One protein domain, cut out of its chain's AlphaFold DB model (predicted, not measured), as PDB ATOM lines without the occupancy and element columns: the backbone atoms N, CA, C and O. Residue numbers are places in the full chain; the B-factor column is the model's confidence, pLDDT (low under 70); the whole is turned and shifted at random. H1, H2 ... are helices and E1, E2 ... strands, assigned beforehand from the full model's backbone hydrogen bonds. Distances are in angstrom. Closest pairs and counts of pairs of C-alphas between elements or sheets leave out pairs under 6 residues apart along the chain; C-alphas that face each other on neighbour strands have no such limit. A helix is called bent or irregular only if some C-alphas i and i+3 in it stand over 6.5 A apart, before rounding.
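Overview. This is residues 102 to 234 of the 339 residues of an uncharacterized protein of Marine Group III euryarchaeote CG-Epi1 (UniProt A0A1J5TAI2). Three long strands, E1, E2 and E3, lie side by side in a curled sheet, and at one part of it the short strands E4 and E5 fold back to face E2 and E3, with E1 as the hinge. H3 covers another part of E2 and E3, while the loop of residues 122 to 139 and the small helix H1 lie toward opposite ends of the rod. The printed part has 133 residues with three named helices and five named strands, in the order E1, E2, H1, E3, H2, H3, E4, E5; the antiparallel sheet runs E3, E2, E1, E4, E5, and the class is mixed, helices and strands. The whole is loose, with a radius of gyration of the C-alphas of 19.7 A, and spans 65 by 31 by 18 A.

Arrangement. E1, residues 106 to 121, bends by 85 degrees at residue 109. It forms a hairpin with E2, residues 140 to 156, where N 110 and O 153 are 2.8 A apart, within hydrogen-bond range. H1, residues 160 to 163, is not on the sheet. E3, residues 168 to 184, is an edge strand antiparallel to E2, with N 148 and O 177 2.9 A apart. H2, residues 185 to 191, only grazes the sheet, and its closest C-alphas to E2 are those of Val 185 and Trp 141, 5.1 A apart. H3, residues 193 to 207, is on the sheet at a height of 8.5 A, over E3 and E2, and runs along the strands, at 9 degrees to E2 on the local plane. H2 and H3 are close but not clearly touching and about perpendicular, at 83 degrees; their closest C-alphas, those of Leu 188 and Leu 196, are 7.5 A apart. E4, residues 213 to 218, is antiparallel to E1, with N 109 and O 214 2.8 A apart. E5, residues 226 to 228, forms a hairpin with E4, with N 217 and O 227 2.8 A apart. In this folded sheet, one sheet bent back into two leaves that face each other, the closest C-alphas of E3 and E5 are those of Phe 173 and Ala 226, 6.9 A apart. Every O i to N i+4 pair is within hydrogen-bond range in H2 and H3; H1 is too short for one, and its 1 O i to N i+3 pair is not within range.

Along the chain. E1 begins at C-alpha 106, (13.218, -12.571, -35.102), and spans 32.7 A. E2 spans 45.6 A, E3 44.9 A, H3 21.1 A and E4 15.5 A. E5 ends at C-alpha 228, (6.766, -19.029, -35.821).

Size, cuts and confidence. The C-alphas of Gly 133 and Asp 161, the two farthest apart, are 66.1 A apart. The printed part has no cut, and the link from E1 to E2 is long, with 18 residues. The mean pLDDT of the printed part is 78.2; 24 residues are under 70, among them residues 133 to 138, 159 to 167 and 231 to 234.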
ATOM      1  N   SER A 102      15.116 -19.447 -26.914       58.47
ATOM      2  CA  SER A 102      14.651 -18.165 -26.369       58.47
ATOM      3  C   SER A 102      15.503 -16.936 -26.735       58.47
ATOM      4  O   SER A 102      15.040 -15.808 -26.562       58.47
ATOM      5  N   GLU A 103      16.723 -17.116 -27.253       66.44
ATOM      6  CA  GLU A 103      17.616 -16.029 -27.683       66.44
ATOM      7  C   GLU A 103      17.674 -15.848 -29.210       66.44
ATOM      8  O   GLU A 103      18.485 -15.059 -29.712       66.44
ATOM      9  N   TRP A 104      16.846 -16.570 -29.971       82.25
ATOM     10  CA  TRP A 104      16.886 -16.514 -31.429       82.25
ATOM     11  C   TRP A 104      16.397 -15.154 -31.964       82.25
ATOM     12  O   TRP A 104      15.393 -14.609 -31.490       82.25
ATOM     13  N   PRO A 105      17.104 -14.558 -32.944       80.94
ATOM     14  CA  PRO A 105      16.650 -13.349 -33.615       80.94
ATOM     15  C   PRO A 105      15.319 -13.588 -34.334       80.94
ATOM     16  O   PRO A 105      15.039 -14.678 -34.826       80.94
ATOM     17  N   SER A 106      14.514 -12.530 -34.429       85.75
ATOM     18  CA  SER A 106      13.218 -12.571 -35.102       85.75
ATOM     19  C   SER A 106      13.193 -11.721 -36.367       85.75
ATOM     20  O   SER A 106      13.729 -10.611 -36.364       85.75
ATOM     21  N   VAL A 107      12.488 -12.188 -37.391       87.38
ATOM     22  CA  VAL A 107      12.215 -11.481 -38.646       87.38
ATOM     23  C   VAL A 107      10.729 -11.564 -38.994       87.38
ATOM     24  O   VAL A 107      10.006 -12.420 -38.485       87.38
ATOM     25  N   GLU A 108      10.254 -10.651 -39.834       88.31
ATOM     26  CA  GLU A 108       8.909 -10.729 -40.402       88.31
ATOM     27  C   GLU A 108       8.920 -11.690 -41.598       88.31
ATOM     28  O   GLU A 108       9.709 -11.536 -42.531       88.31
ATOM     29  N   GLY A 109       8.048 -12.692 -41.559       86.88
ATOM     30  CA  GLY A 109       7.771 -13.611 -42.655       86.88
ATOM     31  C   GLY A 109       6.331 -13.493 -43.137       86.88
ATOM     32  O   GLY A 109       5.512 -12.774 -42.568       86.88
ATOM     33  N   THR A 110       6.020 -14.200 -44.216       88.62
ATOM     34  CA  THR A 110       4.694 -14.233 -44.834       88.62
ATOM     35  C   THR A 110       4.195 -15.668 -44.916       88.62
ATOM     36  O   THR A 110       4.953 -16.558 -45.293       88.62
ATOM     37  N   ILE A 111       2.919 -15.899 -44.606       89.44
ATOM     38  CA  ILE A 111       2.287 -17.209 -44.805       89.44
ATOM     39  C   ILE A 111       2.097 -17.459 -46.305       89.44
ATOM     40  O   ILE A 111       1.353 -16.733 -46.969       89.44
ATOM     41  N   GLU A 112       2.743 -18.491 -46.838       89.25
ATOM     42  CA  GLU A 112       2.597 -18.930 -48.229       89.25
ATOM     43  C   GLU A 112       1.432 -19.910 -48.385       89.25
ATOM     44  O   GLU A 112       0.663 -19.844 -49.349       89.25
ATOM     45  N   TYR A 113       1.305 -20.830 -47.434       85.25
ATOM     46  CA  TYR A 113       0.382 -21.948 -47.521       85.25
ATOM     47  C   TYR A 113      -0.211 -22.257 -46.155       85.25
ATOM     48  O   TYR A 113       0.508 -22.299 -45.167       85.25
ATOM     49  N   THR A 114      -1.515 -22.522 -46.133       86.69
ATOM     50  CA  THR A 114      -2.237 -22.971 -44.942       86.69
ATOM     51  C   THR A 114      -3.151 -24.111 -45.352       86.69
ATOM     52  O   THR A 114      -3.974 -23.967 -46.266       86.69
ATOM     53  N   ARG A 115      -3.041 -25.243 -44.666       81.44
ATOM     54  CA  ARG A 115      -3.919 -26.395 -44.826       81.44
ATOM     55  C   ARG A 115      -4.434 -26.822 -43.470       81.44
ATOM     56  O   ARG A 115      -3.706 -27.369 -42.659       81.44
ATOM     57  N   VAL A 116      -5.727 -26.619 -43.268       85.75
ATOM     58  CA  VAL A 116      -6.408 -27.150 -42.091       85.75
ATOM     59  C   VAL A 116      -6.419 -28.669 -42.167       85.75
ATOM     60  O   VAL A 116      -6.911 -29.234 -43.151       85.75
ATOM     61  N   GLU A 117      -5.902 -29.305 -41.125       83.00
ATOM     62  CA  GLU A 117      -5.969 -30.750 -40.958       83.00
ATOM     63  C   GLU A 117      -7.239 -31.125 -40.201       83.00
ATOM     64  O   GLU A 117      -8.100 -31.791 -40.772       83.00
ATOM     65  N   ASP A 118      -7.404 -30.599 -38.984       79.31
ATOM     66  CA  ASP A 118      -8.515 -30.932 -38.098       79.31
ATOM     67  C   ASP A 118      -9.029 -29.706 -37.326       79.31
ATOM     68  O   ASP A 118      -8.292 -28.776 -36.998       79.31
ATOM     69  N   LYS A 119     -10.336 -29.703 -37.037       87.38
ATOM     70  CA  LYS A 119     -11.002 -28.724 -36.165       87.38
ATOM     71  C   LYS A 119     -12.022 -29.475 -35.316       87.38
ATOM     72  O   LYS A 119     -12.947 -30.068 -35.878       87.38
ATOM     73  N   PHE A 120     -11.885 -29.462 -33.995       81.88
ATOM     74  CA  PHE A 120     -12.819 -30.159 -33.109       81.88
ATOM     75  C   PHE A 120     -12.906 -29.513 -31.726       81.88
ATOM     76  O   PHE A 120     -12.092 -28.674 -31.356       81.88
ATOM     77  N   ILE A 121     -13.931 -29.913 -30.982       80.62
ATOM     78  CA  ILE A 121     -14.120 -29.568 -29.575       80.62
ATOM     79  C   ILE A 121     -13.812 -30.832 -28.779       80.62
ATOM     80  O   ILE A 121     -14.274 -31.916 -29.155       80.62
ATOM     81  N   THR A 122     -13.019 -30.718 -27.719       79.19
ATOM     82  CA  THR A 122     -12.708 -31.854 -26.851       79.19
ATOM     83  C   THR A 122     -13.929 -32.306 -26.054       79.19
ATOM     84  O   THR A 122     -14.969 -31.642 -25.989       79.19
ATOM     85  N   GLU A 123     -13.796 -33.464 -25.413       78.69
ATOM     86  CA  GLU A 123     -14.746 -33.864 -24.382       78.69
ATOM     87  C   GLU A 123     -14.707 -32.876 -23.203       78.69
ATOM     88  O   GLU A 123     -13.776 -32.085 -23.052       78.69
ATOM     89  N   GLU A 124     -15.771 -32.891 -22.405       80.75
ATOM     90  CA  GLU A 124     -15.893 -32.069 -21.202       80.75
ATOM     91  C   GLU A 124     -14.919 -32.569 -20.130       80.75
ATOM     92  O   GLU A 124     -14.986 -33.728 -19.711       80.75
ATOM     93  N   TYR A 125     -14.018 -31.687 -19.705       78.00
ATOM     94  CA  TYR A 125     -13.079 -31.915 -18.616       78.00
ATOM     95  C   TYR A 125     -13.578 -31.181 -17.382       78.00
ATOM     96  O   TYR A 125     -13.814 -29.980 -17.443       78.00
ATOM     97  N   CYS A 126     -13.740 -31.903 -16.276       77.62
ATOM     98  CA  CYS A 126     -14.138 -31.328 -14.998       77.62
ATOM     99  C   CYS A 126     -13.069 -31.630 -13.954       77.62
ATOM    100  O   CYS A 126     -12.702 -32.794 -13.762       77.62
ATOM    101  N   GLU A 127     -12.606 -30.598 -13.261       73.44
ATOM    102  CA  GLU A 127     -11.751 -30.737 -12.089       73.44
ATOM    103  C   GLU A 127     -12.460 -30.107 -10.894       73.44
ATOM    104  O   GLU A 127     -12.661 -28.897 -10.871       73.44
ATOM    105  N   ASP A 128     -12.802 -30.938  -9.905       73.00
ATOM    106  CA  ASP A 128     -13.336 -30.489  -8.616       73.00
ATOM    107  C   ASP A 128     -12.220 -29.721  -7.900       73.00
ATOM    108  O   ASP A 128     -11.298 -30.291  -7.308       73.00
ATOM    109  N   ARG A 129     -12.230 -28.400  -8.075       66.56
ATOM    110  CA  ARG A 129     -11.163 -27.519  -7.595       66.56
ATOM    111  C   ARG A 129     -11.394 -27.118  -6.144       66.56
ATOM    112  O   ARG A 129     -10.467 -26.631  -5.488       66.56
ATOM    113  N   ASN A 130     -12.625 -27.256  -5.664       71.69
ATOM    114  CA  ASN A 130     -13.039 -26.841  -4.336       71.69
ATOM    115  C   ASN A 130     -13.178 -28.030  -3.348       71.69
ATOM    116  O   ASN A 130     -13.363 -27.785  -2.151       71.69
ATOM    117  N   ASP A 131     -12.985 -29.268  -3.824       70.50
ATOM    118  CA  ASP A 131     -13.121 -30.550  -3.118       70.50
ATOM    119  C   ASP A 131     -14.505 -30.733  -2.454       70.50
ATOM    120  O   ASP A 131     -14.628 -31.358  -1.389       70.50
ATOM    121  N   ASP A 132     -15.566 -30.158  -3.025       73.50
ATOM    122  CA  ASP A 132     -16.925 -30.262  -2.485       73.50
ATOM    123  C   ASP A 132     -17.637 -31.570  -2.878       73.50
ATOM    124  O   ASP A 132     -18.672 -31.919  -2.291       73.50
ATOM    125  N   GLY A 133     -17.028 -32.356  -3.772       63.88
ATOM    126  CA  GLY A 133     -17.524 -33.649  -4.228       63.88
ATOM    127  C   GLY A 133     -18.637 -33.557  -5.272       63.88
ATOM    128  O   GLY A 133     -19.238 -34.590  -5.601       63.88
ATOM    129  N   TYR A 134     -18.922 -32.361  -5.777       58.94
ATOM    130  CA  TYR A 134     -19.759 -32.088  -6.933       58.94
ATOM    131  C   TYR A 134     -18.888 -31.508  -8.053       58.94
ATOM    132  O   TYR A 134     -17.797 -31.023  -7.818       58.94
ATOM    133  N   PHE A 135     -19.344 -31.660  -9.295       64.94
ATOM    134  CA  PHE A 135     -18.728 -30.990 -10.437       64.94
ATOM    135  C   PHE A 135     -19.753 -29.975 -10.917       64.94
ATOM    136  O   PHE A 135     -20.708 -30.340 -11.618       64.94
ATOM    137  N   ASP A 136     -19.610 -28.743 -10.451       65.06
ATOM    138  CA  ASP A 136     -20.461 -27.642 -10.887       65.06
ATOM    139  C   ASP A 136     -19.993 -27.137 -12.270       65.06
ATOM    140  O   ASP A 136     -18.911 -27.466 -12.762       65.06
ATOM    141  N   ASP A 137     -20.845 -26.411 -12.999       61.94
ATOM    142  CA  ASP A 137     -20.563 -26.024 -14.388       61.94
ATOM    143  C   ASP A 137     -19.453 -24.967 -14.533       61.94
ATOM    144  O   ASP A 137     -18.963 -24.754 -15.646       61.94
ATOM    145  N   ASP A 138     -19.030 -24.362 -13.422       68.31
ATOM    146  CA  ASP A 138     -17.845 -23.511 -13.271       68.31
ATOM    147  C   ASP A 138     -16.555 -24.289 -12.949       68.31
ATOM    148  O   ASP A 138     -15.483 -23.693 -12.829       68.31
ATOM    149  N   GLU A 139     -16.636 -25.617 -12.881       74.69
ATOM    150  CA  GLU A 139     -15.508 -26.535 -12.696       74.69
ATOM    151  C   GLU A 139     -15.248 -27.405 -13.930       74.69
ATOM    152  O   GLU A 139     -14.254 -28.133 -13.993       74.69
ATOM    153  N   CYS A 140     -16.121 -27.290 -14.934       77.81
ATOM    154  CA  CYS A 140     -16.043 -28.011 -16.193       77.81
ATOM    155  C   CYS A 140     -15.718 -27.070 -17.361       77.81
ATOM    156  O   CYS A 140     -16.364 -26.035 -17.549       77.81
ATOM    157  N   TRP A 141     -14.773 -27.457 -18.212       81.69
ATOM    158  CA  TRP A 141     -14.436 -26.758 -19.452       81.69
ATOM    159  C   TRP A 141     -14.322 -27.722 -20.634       81.69
ATOM    160  O   TRP A 141     -14.222 -28.942 -20.488       81.69
ATOM    161  N   LYS A 142     -14.370 -27.157 -21.837       79.94
ATOM    162  CA  LYS A 142     -14.022 -27.834 -23.086       79.94
ATOM    163  C   LYS A 142     -12.975 -27.007 -23.811       79.94
ATOM    164  O   LYS A 142     -13.018 -25.777 -23.751       79.94
ATOM    165  N   ASP A 143     -12.109 -27.681 -24.548       80.62
ATOM    166  CA  ASP A 143     -11.092 -27.045 -25.368       80.62
ATOM    167  C   ASP A 143     -11.513 -27.068 -26.833       80.62
ATOM    168  O   ASP A 143     -11.989 -28.073 -27.373       80.62
ATOM    169  N   PHE A 144     -11.358 -25.929 -27.490       80.88
ATOM    170  CA  PHE A 144     -11.486 -25.799 -28.929       80.88
ATOM    171  C   PHE A 144     -10.112 -25.986 -29.538       80.88
ATOM    172  O   PHE A 144      -9.181 -25.255 -29.210       80.88
ATOM    173  N   VAL A 145     -10.001 -26.965 -30.429       76.94
ATOM    174  CA  VAL A 145      -8.738 -27.351 -31.048       76.94
ATOM    175  C   VAL A 145      -8.796 -27.049 -32.538       76.94
ATOM    176  O   VAL A 145      -9.734 -27.444 -33.243       76.94
ATOM    177  N   TYR A 146      -7.772 -26.350 -33.018       81.56
ATOM    178  CA  TYR A 146      -7.553 -26.051 -34.425       81.56
ATOM    179  C   TYR A 146      -6.150 -26.501 -34.822       81.56
ATOM    180  O   TYR A 146      -5.168 -25.972 -34.307       81.56
ATOM    181  N   VAL A 147      -6.064 -27.442 -35.762       80.06
ATOM    182  CA  VAL A 147      -4.800 -27.985 -36.269       80.06
ATOM    183  C   VAL A 147      -4.654 -27.639 -37.745       80.06
ATOM    184  O   VAL A 147      -5.509 -27.989 -38.569       80.06
ATOM    185  N   ALA A 148      -3.565 -26.962 -38.101       79.56
ATOM    186  CA  ALA A 148      -3.240 -26.655 -39.487       79.56
ATOM    187  C   ALA A 148      -1.750 -26.792 -39.788       79.56
ATOM    188  O   ALA A 148      -0.896 -26.393 -39.011       79.56
ATOM    189  N   GLU A 149      -1.456 -27.296 -40.976       82.44
ATOM    190  CA  GLU A 149      -0.134 -27.254 -41.584       82.44
ATOM    191  C   GLU A 149       0.053 -25.881 -42.241       82.44
ATOM    192  O   GLU A 149      -0.741 -25.480 -43.101       82.44
ATOM    193  N   VAL A 150       1.084 -25.145 -41.827       82.94
ATOM    194  CA  VAL A 150       1.360 -23.787 -42.301       82.94
ATOM    195  C   VAL A 150       2.788 -23.704 -42.820       82.94
ATOM    196  O   VAL A 150       3.731 -24.116 -42.145       82.94
ATOM    197  N   SER A 151       2.949 -23.144 -44.018       85.62
ATOM    198  CA  SER A 151       4.252 -22.837 -44.602       85.62
ATOM    199  C   SER A 151       4.461 -21.336 -44.682       85.62
ATOM    200  O   SER A 151       3.593 -20.582 -45.130       85.62
ATOM    201  N   TYR A 152       5.658 -20.918 -44.303       86.12
ATOM    202  CA  TYR A 152       6.085 -19.535 -44.232       86.12
ATOM    203  C   TYR A 152       7.233 -19.296 -45.200       86.12
ATOM    204  O   TYR A 152       8.086 -20.163 -45.374       86.12
ATOM    205  N   ILE A 153       7.285 -18.095 -45.768       87.44
ATOM    206  CA  ILE A 153       8.430 -17.577 -46.515       87.44
ATOM    207  C   ILE A 153       8.979 -16.355 -45.788       87.44
ATOM    208  O   ILE A 153       8.223 -15.459 -45.407       87.44
ATOM    209  N   TYR A 154      10.296 -16.288 -45.627       86.06
ATOM    210  CA  TYR A 154      10.977 -15.142 -45.034       86.06
ATOM    211  C   TYR A 154      12.370 -14.938 -45.619       86.06
ATOM    212  O   TYR A 154      12.961 -15.821 -46.241       86.06
ATOM    213  N   THR A 155      12.894 -13.734 -45.418       85.00
ATOM    214  CA  THR A 155      14.219 -13.342 -45.887       85.00
ATOM    215  C   THR A 155      15.065 -12.894 -44.705       85.00
ATOM    216  O   THR A 155      14.658 -12.058 -43.904       85.00
ATOM    217  N   VAL A 156      16.259 -13.465 -44.584       83.06
ATOM    218  CA  VAL A 156      17.246 -13.081 -43.572       83.06
ATOM    219  C   VAL A 156      18.382 -12.375 -44.289       83.06
ATOM    220  O   VAL A 156      19.049 -12.963 -45.141       83.06
ATOM    221  N   GLU A 157      18.610 -11.106 -43.956       79.06
ATOM    222  CA  GLU A 157      19.712 -10.348 -44.542       79.06
ATOM    223  C   GLU A 157      21.057 -10.996 -44.199       79.06
ATOM    224  O   GLU A 157      21.324 -11.386 -43.059       79.06
ATOM    225  N   ASN A 158      21.933 -11.087 -45.201       70.38
ATOM    226  CA  ASN A 158      23.270 -11.611 -44.995       70.38
ATOM    227  C   ASN A 158      24.094 -10.603 -44.186       70.38
ATOM    228  O   ASN A 158      24.478  -9.548 -44.689       70.38
ATOM    229  N   THR A 159      24.375 -10.948 -42.931       64.94
ATOM    230  CA  THR A 159      25.199 -10.146 -42.019       64.94
ATOM    231  C   THR A 159      26.514 -10.848 -41.690       64.94
ATOM    232  O   THR A 159      27.140 -10.562 -40.666       64.94
ATOM    233  N   SER A 160      26.973 -11.733 -42.583       64.50
ATOM    234  CA  SER A 160      28.237 -12.469 -42.453       64.50
ATOM    235  C   SER A 160      29.431 -11.551 -42.193       64.50
ATOM    236  O   SER A 160      30.289 -11.883 -41.378       64.50
ATOM    237  N   ASP A 161      29.429 -10.352 -42.777       58.91
ATOM    238  CA  ASP A 161      30.472  -9.340 -42.584       58.91
ATOM    239  C   ASP A 161      30.512  -8.737 -41.163       58.91
ATOM    240  O   ASP A 161      31.540  -8.191 -40.757       58.91
ATOM    241  N   LEU A 162      29.412  -8.805 -40.403       59.72
ATOM    242  CA  LEU A 162      29.291  -8.211 -39.065       59.72
ATOM    243  C   LEU A 162      29.294  -9.265 -37.956       59.72
ATOM    244  O   LEU A 162      30.035  -9.123 -36.986       59.72
ATOM    245  N   ASN A 163      28.497 -10.323 -38.116       58.94
ATOM    246  CA  ASN A 163      28.239 -11.320 -37.076       58.94
ATOM    247  C   ASN A 163      28.471 -12.767 -37.551       58.94
ATOM    248  O   ASN A 163      28.164 -13.695 -36.810       58.94
ATOM    249  N   GLY A 164      28.997 -12.983 -38.766       59.66
ATOM    250  CA  GLY A 164      29.222 -14.330 -39.315       59.66
ATOM    251  C   GLY A 164      27.946 -15.084 -39.711       59.66
ATOM    252  O   GLY A 164      28.024 -16.255 -40.055       59.66
ATOM    253  N   GLN A 165      26.794 -14.414 -39.681       62.44
ATOM    254  CA  GLN A 165      25.484 -14.990 -39.957       62.44
ATOM    255  C   GLN A 165      25.203 -15.035 -41.463       62.44
ATOM    256  O   GLN A 165      25.154 -13.998 -42.135       62.44
ATOM    257  N   GLU A 166      25.018 -16.243 -41.991       66.19
ATOM    258  CA  GLU A 166      24.660 -16.463 -43.388       66.19
ATOM    259  C   GLU A 166      23.188 -16.086 -43.599       66.19
ATOM    260  O   GLU A 166      22.292 -16.561 -42.904       66.19
ATOM    261  N   GLY A 167      22.949 -15.148 -44.515       68.44
ATOM    262  CA  GLY A 167      21.593 -14.748 -44.882       68.44
ATOM    263  C   GLY A 167      20.929 -15.785 -45.778       68.44
ATOM    264  O   GLY A 167      21.603 -16.570 -46.441       68.44
ATOM    265  N   CYS A 168      19.606 -15.729 -45.849       74.75
ATOM    266  CA  CYS A 168      18.808 -16.572 -46.723       74.75
ATOM    267  C   CYS A 168      17.803 -15.718 -47.491       74.75
ATOM    268  O   CYS A 168      17.049 -14.945 -46.898       74.75
ATOM    269  N   GLU A 169      17.806 -15.854 -48.814       76.44
ATOM    270  CA  GLU A 169      16.802 -15.265 -49.697       76.44
ATOM    271  C   GLU A 169      15.753 -16.344 -49.994       76.44
ATOM    272  O   GLU A 169      16.115 -17.460 -50.362       76.44
ATOM    273  N   ASP A 170      14.475 -16.021 -49.786       78.81
ATOM    274  CA  ASP A 170      13.327 -16.928 -49.932       78.81
ATOM    275  C   ASP A 170      13.441 -18.235 -49.124       78.81
ATOM    276  O   ASP A 170      13.153 -19.329 -49.618       78.81
ATOM    277  N   CYS A 171      13.845 -18.127 -47.856       81.56
ATOM    278  CA  CYS A 171      13.785 -19.258 -46.939       81.56
ATOM    279  C   CYS A 171      12.333 -19.666 -46.721       81.56
ATOM    280  O   CYS A 171      11.487 -18.816 -46.435       81.56
ATOM    281  N   SER A 172      12.060 -20.966 -46.824       83.19
ATOM    282  CA  SER A 172      10.763 -21.527 -46.483       83.19
ATOM    283  C   SER A 172      10.867 -22.486 -45.308       83.19
ATOM    284  O   SER A 172      11.811 -23.267 -45.188       83.19
ATOM    285  N   PHE A 173       9.881 -22.405 -44.426       81.62
ATOM    286  CA  PHE A 173       9.754 -23.265 -43.259       81.62
ATOM    287  C   PHE A 173       8.296 -23.696 -43.120       81.62
ATOM    288  O   PHE A 173       7.398 -22.904 -43.394       81.62
ATOM    289  N   GLY A 174       8.065 -24.951 -42.738       80.62
ATOM    290  CA  GLY A 174       6.731 -25.498 -42.520       80.62
ATOM    291  C   GLY A 174       6.611 -26.065 -41.114       80.62
ATOM    292  O   GLY A 174       7.496 -26.796 -40.674       80.62
ATOM    293  N   GLU A 175       5.510 -25.755 -40.443       79.25
ATOM    294  CA  GLU A 175       5.163 -26.297 -39.128       79.25
ATOM    295  C   GLU A 175       3.693 -26.716 -39.084       79.25
ATOM    296  O   GLU A 175       2.868 -26.305 -39.904       79.25
ATOM    297  N   ILE A 176       3.384 -27.567 -38.111       79.31
ATOM    298  CA  ILE A 176       2.012 -27.877 -37.728       79.31
ATOM    299  C   ILE A 176       1.682 -26.955 -36.558       79.31
ATOM    300  O   ILE A 176       2.333 -27.009 -35.518       79.31
ATOM    301  N   VAL A 177       0.696 -26.091 -36.763       78.69
ATOM    302  CA  VAL A 177       0.185 -25.152 -35.773       78.69
ATOM    303  C   VAL A 177      -1.028 -25.779 -35.100       78.69
ATOM    304  O   VAL A 177      -2.025 -26.078 -35.764       78.69
ATOM    305  N   GLU A 178      -0.945 -25.940 -33.783       80.38
ATOM    306  CA  GLU A 178      -2.048 -26.377 -32.931       80.38
ATOM    307  C   GLU A 178      -2.462 -25.220 -32.022       80.38
ATOM    308  O   GLU A 178      -1.678 -24.739 -31.211       80.38
ATOM    309  N   LEU A 179      -3.697 -24.744 -32.169       79.00
ATOM    310  CA  LEU A 179      -4.247 -23.662 -31.356       79.00
ATOM    311  C   LEU A 179      -5.363 -24.199 -30.471       79.00
ATOM    312  O   LEU A 179      -6.293 -24.849 -30.958       79.00
ATOM    313  N   TRP A 180      -5.257 -23.879 -29.184       83.06
ATOM    314  CA  TRP A 180      -6.160 -24.320 -28.131       83.06
ATOM    315  C   TRP A 180      -6.844 -23.109 -27.494       83.06
ATOM    316  O   TRP A 180      -6.179 -22.154 -27.086       83.06
ATOM    317  N   GLU A 181      -8.171 -23.141 -27.391       76.56
ATOM    318  CA  GLU A 181      -8.945 -22.157 -26.627       76.56
ATOM    319  C   GLU A 181      -9.901 -22.866 -25.662       76.56
ATOM    320  O   GLU A 181     -10.799 -23.593 -26.082       76.56
ATOM    321  N   SER A 182      -9.706 -22.659 -24.360       79.06
ATOM    322  CA  SER A 182     -10.521 -23.282 -23.313       79.06
ATOM    323  C   SER A 182     -11.719 -22.409 -22.946       79.06
ATOM    324  O   SER A 182     -11.571 -21.229 -22.612       79.06
ATOM    325  N   HIS A 183     -12.911 -23.006 -22.919       76.75
ATOM    326  CA  HIS A 183     -14.139 -22.348 -22.477       76.75
ATOM    327  C   HIS A 183     -14.866 -23.154 -21.405       76.75
ATOM    328  O   HIS A 183     -15.065 -24.361 -21.532       76.75
ATOM    329  N   TRP A 184     -15.343 -22.448 -20.381       81.06
ATOM    330  CA  TRP A 184     -16.187 -23.015 -19.333       81.06
ATOM    331  C   TRP A 184     -17.544 -23.462 -19.875       81.06
ATOM    332  O   TRP A 184     -18.149 -22.811 -20.735       81.06
ATOM    333  N   VAL A 185     -18.047 -24.578 -19.356       83.12
ATOM    334  CA  VAL A 185     -19.289 -25.198 -19.823       83.12
ATOM    335  C   VAL A 185     -20.505 -24.308 -19.559       83.12
ATOM    336  O   VAL A 185     -21.434 -24.287 -20.374       83.12
ATOM    337  N   ASP A 186     -20.515 -23.529 -18.477       81.94
ATOM    338  CA  ASP A 186     -21.565 -22.546 -18.185       81.94
ATOM    339  C   ASP A 186     -21.676 -21.466 -19.286       81.94
ATOM    340  O   ASP A 186     -22.777 -21.120 -19.734       81.94
ATOM    341  N   VAL A 187     -20.536 -20.972 -19.781       81.38
ATOM    342  CA  VAL A 187     -20.432 -20.006 -20.883       81.38
ATOM    343  C   VAL A 187     -20.908 -20.648 -22.179       81.38
ATOM    344  O   VAL A 187     -21.736 -20.061 -22.879       81.38
ATOM    345  N   LEU A 188     -20.480 -21.879 -22.466       85.12
ATOM    346  CA  LEU A 188     -20.906 -22.621 -23.658       85.12
ATOM    347  C   LEU A 188     -22.424 -22.854 -23.678       85.12
ATOM    348  O   LEU A 188     -23.065 -22.690 -24.720       85.12
ATOM    349  N   LYS A 189     -23.031 -23.167 -22.527       84.88
ATOM    350  CA  LYS A 189     -24.491 -23.317 -22.382       84.88
ATOM    351  C   LYS A 189     -25.233 -21.991 -22.567       84.88
ATOM    352  O   LYS A 189     -26.335 -21.979 -23.118       84.88
ATOM    353  N   ARG A 190     -24.657 -20.880 -22.099       86.38
ATOM    354  CA  ARG A 190     -25.267 -19.542 -22.144       86.38
ATOM    355  C   ARG A 190     -25.187 -18.901 -23.527       86.38
ATOM    356  O   ARG A 190     -26.166 -18.315 -23.987       86.38
ATOM    357  N   GLU A 191     -24.025 -18.969 -24.161       86.00
ATOM    358  CA  GLU A 191     -23.713 -18.247 -25.400       86.00
ATOM    359  C   GLU A 191     -23.855 -19.117 -26.655       86.00
ATOM    360  O   GLU A 191     -24.077 -18.588 -27.750       86.00
ATOM    361  N   GLY A 192     -23.830 -20.438 -26.476       86.38
ATOM    362  CA  GLY A 192     -23.960 -21.444 -27.520       86.38
ATOM    363  C   GLY A 192     -22.600 -21.946 -28.000       86.38
ATOM    364  O   GLY A 192     -21.855 -21.209 -28.641       86.38
ATOM    365  N   GLU A 193     -22.330 -23.229 -27.751       87.50
ATOM    366  CA  GLU A 193     -21.094 -23.931 -28.130       87.50
ATOM    367  C   GLU A 193     -20.750 -23.762 -29.617       87.50
ATOM    368  O   GLU A 193     -19.680 -23.260 -29.950       87.50
ATOM    369  N   ASP A 194     -21.698 -24.058 -30.511       89.44
ATOM    370  CA  ASP A 194     -21.490 -23.934 -31.960       89.44
ATOM    371  C   ASP A 194     -21.131 -22.506 -32.385       89.44
ATOM    372  O   ASP A 194     -20.378 -22.297 -33.335       89.44
ATOM    373  N   LYS A 195     -21.691 -21.502 -31.705       91.56
ATOM    374  CA  LYS A 195     -21.470 -20.098 -32.052       91.56
ATOM    375  C   LYS A 195     -20.050 -19.677 -31.684       91.56
ATOM    376  O   LYS A 195     -19.372 -19.095 -32.527       91.56
ATOM    377  N   LEU A 196     -19.622 -19.985 -30.461       88.81
ATOM    378  CA  LEU A 196     -18.275 -19.674 -29.983       88.81
ATOM    379  C   LEU A 196     -17.219 -20.441 -30.779       88.81
ATOM    380  O   LEU A 196     -16.232 -19.855 -31.206       88.81
ATOM    381  N   PHE A 197     -17.474 -21.713 -31.089       87.25
ATOM    382  CA  PHE A 197     -16.555 -22.504 -31.901       87.25
ATOM    383  C   PHE A 197     -16.394 -21.941 -33.319       87.25
ATOM    384  O   PHE A 197     -15.287 -21.867 -33.844       87.25
ATOM    385  N   GLN A 198     -17.479 -21.475 -33.945       90.25
ATOM    386  CA  GLN A 198     -17.387 -20.804 -35.246       90.25
ATOM    387  C   GLN A 198     -16.678 -19.447 -35.164       90.25
ATOM    388  O   GLN A 198     -15.978 -19.071 -36.102       90.25
ATOM    389  N   GLU A 199     -16.848 -18.700 -34.075       90.75
ATOM    390  CA  GLU A 199     -16.133 -17.442 -33.849       90.75
ATOM    391  C   GLU A 199     -14.622 -17.677 -33.713       90.75
ATOM    392  O   GLU A 199     -13.849 -17.034 -34.425       90.75
ATOM    393  N   PHE A 200     -14.222 -18.676 -32.921       84.19
ATOM    394  CA  PHE A 200     -12.838 -19.139 -32.800       84.19
ATOM    395  C   PHE A 200     -12.249 -19.568 -34.148       84.19
ATOM    396  O   PHE A 200     -11.164 -19.120 -34.528       84.19
ATOM    397  N   ILE A 201     -12.977 -20.385 -34.917       88.38
ATOM    398  CA  ILE A 201     -12.524 -20.826 -36.241       88.38
ATOM    399  C   ILE A 201     -12.319 -19.634 -37.177       88.38
ATOM    400  O   ILE A 201     -11.293 -19.570 -37.844       88.38
ATOM    401  N   ASN A 202     -13.267 -18.696 -37.234       89.38
ATOM    402  CA  ASN A 202     -13.164 -17.544 -38.129       89.38
ATOM    403  C   ASN A 202     -12.007 -16.621 -37.735       89.38
ATOM    404  O   ASN A 202     -11.273 -16.163 -38.608       89.38
ATOM    405  N   ALA A 203     -11.820 -16.376 -36.436       86.88
ATOM    406  CA  ALA A 203     -10.703 -15.582 -35.935       86.88
ATOM    407  C   ALA A 203      -9.354 -16.242 -36.257       86.88
ATOM    408  O   ALA A 203      -8.408 -15.563 -36.656       86.88
ATOM    409  N   THR A 204      -9.270 -17.566 -36.129       85.19
ATOM    410  CA  THR A 204      -8.059 -18.334 -36.440       85.19
ATOM    411  C   THR A 204      -7.793 -18.407 -37.944       85.19
ATOM    412  O   THR A 204      -6.663 -18.182 -38.371       85.19
ATOM    413  N   ASP A 205      -8.824 -18.628 -38.764       86.56
ATOM    414  CA  ASP A 205      -8.720 -18.608 -40.229       86.56
ATOM    415  C   ASP A 205      -8.270 -17.220 -40.738       86.56
ATOM    416  O   ASP A 205      -7.515 -17.137 -41.706       86.56
ATOM    417  N   GLU A 206      -8.693 -16.127 -40.086       87.00
ATOM    418  CA  GLU A 206      -8.231 -14.768 -40.402       87.00
ATOM    419  C   GLU A 206      -6.759 -14.555 -40.015       87.00
ATOM    420  O   GLU A 206      -6.008 -13.959 -40.787       87.00
ATOM    421  N   ARG A 207      -6.320 -15.082 -38.864       82.00
ATOM    422  CA  ARG A 207      -4.913 -15.017 -38.424       82.00
ATOM    423  C   ARG A 207      -3.974 -15.838 -39.308       82.00
ATOM    424  O   ARG A 207      -2.875 -15.384 -39.609       82.00
ATOM    425  N   LEU A 208      -4.410 -17.021 -39.738       83.44
ATOM    426  CA  LEU A 208      -3.642 -17.940 -40.585       83.44
ATOM    427  C   LEU A 208      -3.908 -17.734 -42.084       83.44
ATOM    428  O   LEU A 208      -3.602 -18.603 -42.908       83.44
ATOM    429  N   ALA A 209      -4.489 -16.595 -42.464       85.25
ATOM    430  CA  ALA A 209      -4.766 -16.288 -43.855       85.25
ATOM    431  C   ALA A 209      -3.463 -16.148 -44.658       85.25
ATOM    432  O   ALA A 209      -2.505 -15.503 -44.228       85.25
ATOM    433  N   VAL A 210      -3.450 -16.704 -45.870       84.25
ATOM    434  CA  VAL A 210      -2.318 -16.589 -46.801       84.25
ATOM    435  C   VAL A 210      -2.012 -15.114 -47.085       84.25
ATOM    436  O   VAL A 210      -2.920 -14.317 -47.328       84.25
ATOM    437  N   ASN A 211      -0.726 -14.771 -47.126       83.19
ATOM    438  CA  ASN A 211      -0.175 -13.412 -47.190       83.19
ATOM    439  C   ASN A 211      -0.266 -12.586 -45.897       83.19
ATOM    440  O   ASN A 211       0.019 -11.387 -45.930       83.19
ATOM    441  N   SER A 212      -0.635 -13.189 -44.767       84.69
ATOM    442  CA  SER A 212      -0.509 -12.522 -43.469       84.69
ATOM    443  C   SER A 212       0.952 -12.475 -43.032       84.69
ATOM    444  O   SER A 212       1.722 -13.405 -43.288       84.69
ATOM    445  N   THR A 213       1.332 -11.371 -42.389       85.69
ATOM    446  CA  THR A 213       2.662 -11.181 -41.806       85.69
ATOM    447  C   THR A 213       2.739 -11.869 -40.456       85.69
ATOM    448  O   THR A 213       1.886 -11.621 -39.604       85.69
ATOM    449  N   VAL A 214       3.769 -12.680 -40.256       86.75
ATOM    450  CA  VAL A 214       3.985 -13.460 -39.034       86.75
ATOM    451  C   VAL A 214       5.408 -13.251 -38.560       86.75
ATOM    452  O   VAL A 214       6.332 -13.105 -39.364       86.75
ATOM    453  N   LYS A 215       5.602 -13.226 -37.245       86.69
ATOM    454  CA  LYS A 215       6.936 -13.151 -36.662       86.69
ATOM    455  C   LYS A 215       7.577 -14.539 -36.634       86.69
ATOM    456  O   LYS A 215       7.011 -15.470 -36.069       86.69
ATOM    457  N   ILE A 216       8.760 -14.659 -37.227       84.81
ATOM    458  CA  ILE A 216       9.528 -15.905 -37.318       84.81
ATOM    459  C   ILE A 216      10.831 -15.736 -36.557       84.81
ATOM    460  O   ILE A 216      11.553 -14.760 -36.759       84.81
ATOM    461  N   PHE A 217      11.131 -16.687 -35.687       84.19
ATOM    462  CA  PHE A 217      12.377 -16.773 -34.943       84.19
ATOM    463  C   PHE A 217      13.260 -17.811 -35.621       84.19
ATOM    464  O   PHE A 217      12.804 -18.919 -35.876       84.19
ATOM    465  N   TYR A 218      14.500 -17.461 -35.942       80.38
ATOM    466  CA  TYR A 218      15.388 -18.335 -36.707       80.38
ATOM    467  C   TYR A 218      16.735 -18.501 -36.006       80.38
ATOM    468  O   TYR A 218      17.221 -17.587 -35.337       80.38
ATOM    469  N   ASN A 219      17.363 -19.658 -36.181       79.31
ATOM    470  CA  ASN A 219      18.685 -19.930 -35.647       79.31
ATOM    471  C   ASN A 219      19.726 -19.078 -36.411       79.31
ATOM    472  O   ASN A 219      19.837 -19.184 -37.636       79.31
ATOM    473  N   PRO A 220      20.520 -18.234 -35.724       73.12
ATOM    474  CA  PRO A 220      21.505 -17.374 -36.382       73.12
ATOM    475  C   PRO A 220      22.660 -18.155 -37.029       73.12
ATOM    476  O   PRO A 220      23.365 -17.602 -37.870       73.12
ATOM    477  N   GLU A 221      22.879 -19.410 -36.636       71.69
ATOM    478  CA  GLU A 221      23.906 -20.281 -37.218       71.69
ATOM    479  C   GLU A 221      23.377 -21.087 -38.408       71.69
ATOM    480  O   GLU A 221      24.143 -21.446 -39.301       71.69
ATOM    481  N   ASN A 222      22.066 -21.337 -38.444       71.06
ATOM    482  CA  ASN A 222      21.394 -22.063 -39.509       71.06
ATOM    483  C   ASN A 222      20.012 -21.457 -39.773       71.06
ATOM    484  O   ASN A 222      19.027 -21.835 -39.145       71.06
ATOM    485  N   ALA A 223      19.918 -20.567 -40.760       67.00
ATOM    486  CA  ALA A 223      18.659 -19.918 -41.119       67.00
ATOM    487  C   ALA A 223      17.574 -20.887 -41.638       67.00
ATOM    488  O   ALA A 223      16.472 -20.439 -41.905       67.00
ATOM    489  N   GLY A 224      17.857 -22.185 -41.815       66.69
ATOM    490  CA  GLY A 224      16.838 -23.199 -42.108       66.69
ATOM    491  C   GLY A 224      16.100 -23.726 -40.871       66.69
ATOM    492  O   GLY A 224      15.039 -24.328 -41.011       66.69
ATOM    493  N   GLU A 225      16.639 -23.512 -39.668       72.50
ATOM    494  CA  GLU A 225      15.981 -23.840 -38.403       72.50
ATOM    495  C   GLU A 225      15.244 -22.606 -37.893       72.50
ATOM    496  O   GLU A 225      15.859 -21.597 -37.546       72.50
ATOM    497  N   ALA A 226      13.919 -22.678 -37.861       77.75
ATOM    498  CA  ALA A 226      13.077 -21.582 -37.419       77.75
ATOM    499  C   ALA A 226      11.797 -22.097 -36.762       77.75
ATOM    500  O   ALA A 226      11.463 -23.272 -36.879       77.75
ATOM    501  N   TYR A 227      11.097 -21.205 -36.072       78.06
ATOM    502  CA  TYR A 227       9.754 -21.421 -35.547       78.06
ATOM    503  C   TYR A 227       8.951 -20.120 -35.650       78.06
ATOM    504  O   TYR A 227       9.525 -19.022 -35.659       78.06
ATOM    505  N   SER A 228       7.627 -20.215 -35.767       81.62
ATOM    506  CA  SER A 228       6.766 -19.029 -35.821       81.62
ATOM    507  C   SER A 228       6.267 -18.612 -34.432       81.62
ATOM    508  O   SER A 228       6.430 -19.330 -33.451       81.62
ATOM    509  N   GLU A 229       5.626 -17.448 -34.330       77.44
ATOM    510  CA  GLU A 229       4.929 -17.025 -33.103       77.44
ATOM    511  C   GLU A 229       3.765 -17.940 -32.689       77.44
ATOM    512  O   GLU A 229       3.286 -17.829 -31.560       77.44
ATOM    513  N   PHE A 230       3.312 -18.816 -33.589       71.38
ATOM    514  CA  PHE A 230       2.302 -19.836 -33.317       71.38
ATOM    515  C   PHE A 230       2.907 -21.178 -32.908       71.38
ATOM    516  O   PHE A 230       2.180 -22.039 -32.421       71.38
ATOM    517  N   GLY A 231       4.214 -21.360 -33.102       60.81
ATOM    518  CA  GLY A 231       4.917 -22.538 -32.632       60.81
ATOM    519  C   GLY A 231       4.929 -22.548 -31.107       60.81
ATOM    520  O   GLY A 231       5.584 -21.715 -30.476       60.81
ATOM    521  N   GLU A 232       4.217 -23.497 -30.501       50.41
ATOM    522  CA  GLU A 232       4.432 -23.816 -29.096       50.41
ATOM    523  C   GLU A 232       5.846 -24.378 -28.952       50.41
ATOM    524  O   GLU A 232       6.169 -25.470 -29.420       50.41
ATOM    525  N   TYR A 233       6.724 -23.613 -28.300       42.12
ATOM    526  CA  TYR A 233       7.975 -24.168 -27.817       42.12
ATOM    527  C   TYR A 233       7.640 -25.118 -26.664       42.12
ATOM    528  O   TYR A 233       7.386 -24.689 -25.536       42.12
ATOM    529  N   TYR A 234       7.582 -26.412 -26.976       39.47
ATOM    530  CA  TYR A 234       7.398 -27.483 -26.009       39.47
ATOM    531  C   TYR A 234       8.619 -27.593 -25.097       39.47
ATOM    532  O   TYR A 234       9.481 -28.445 -25.285       39.47
TER     533      TYR A 234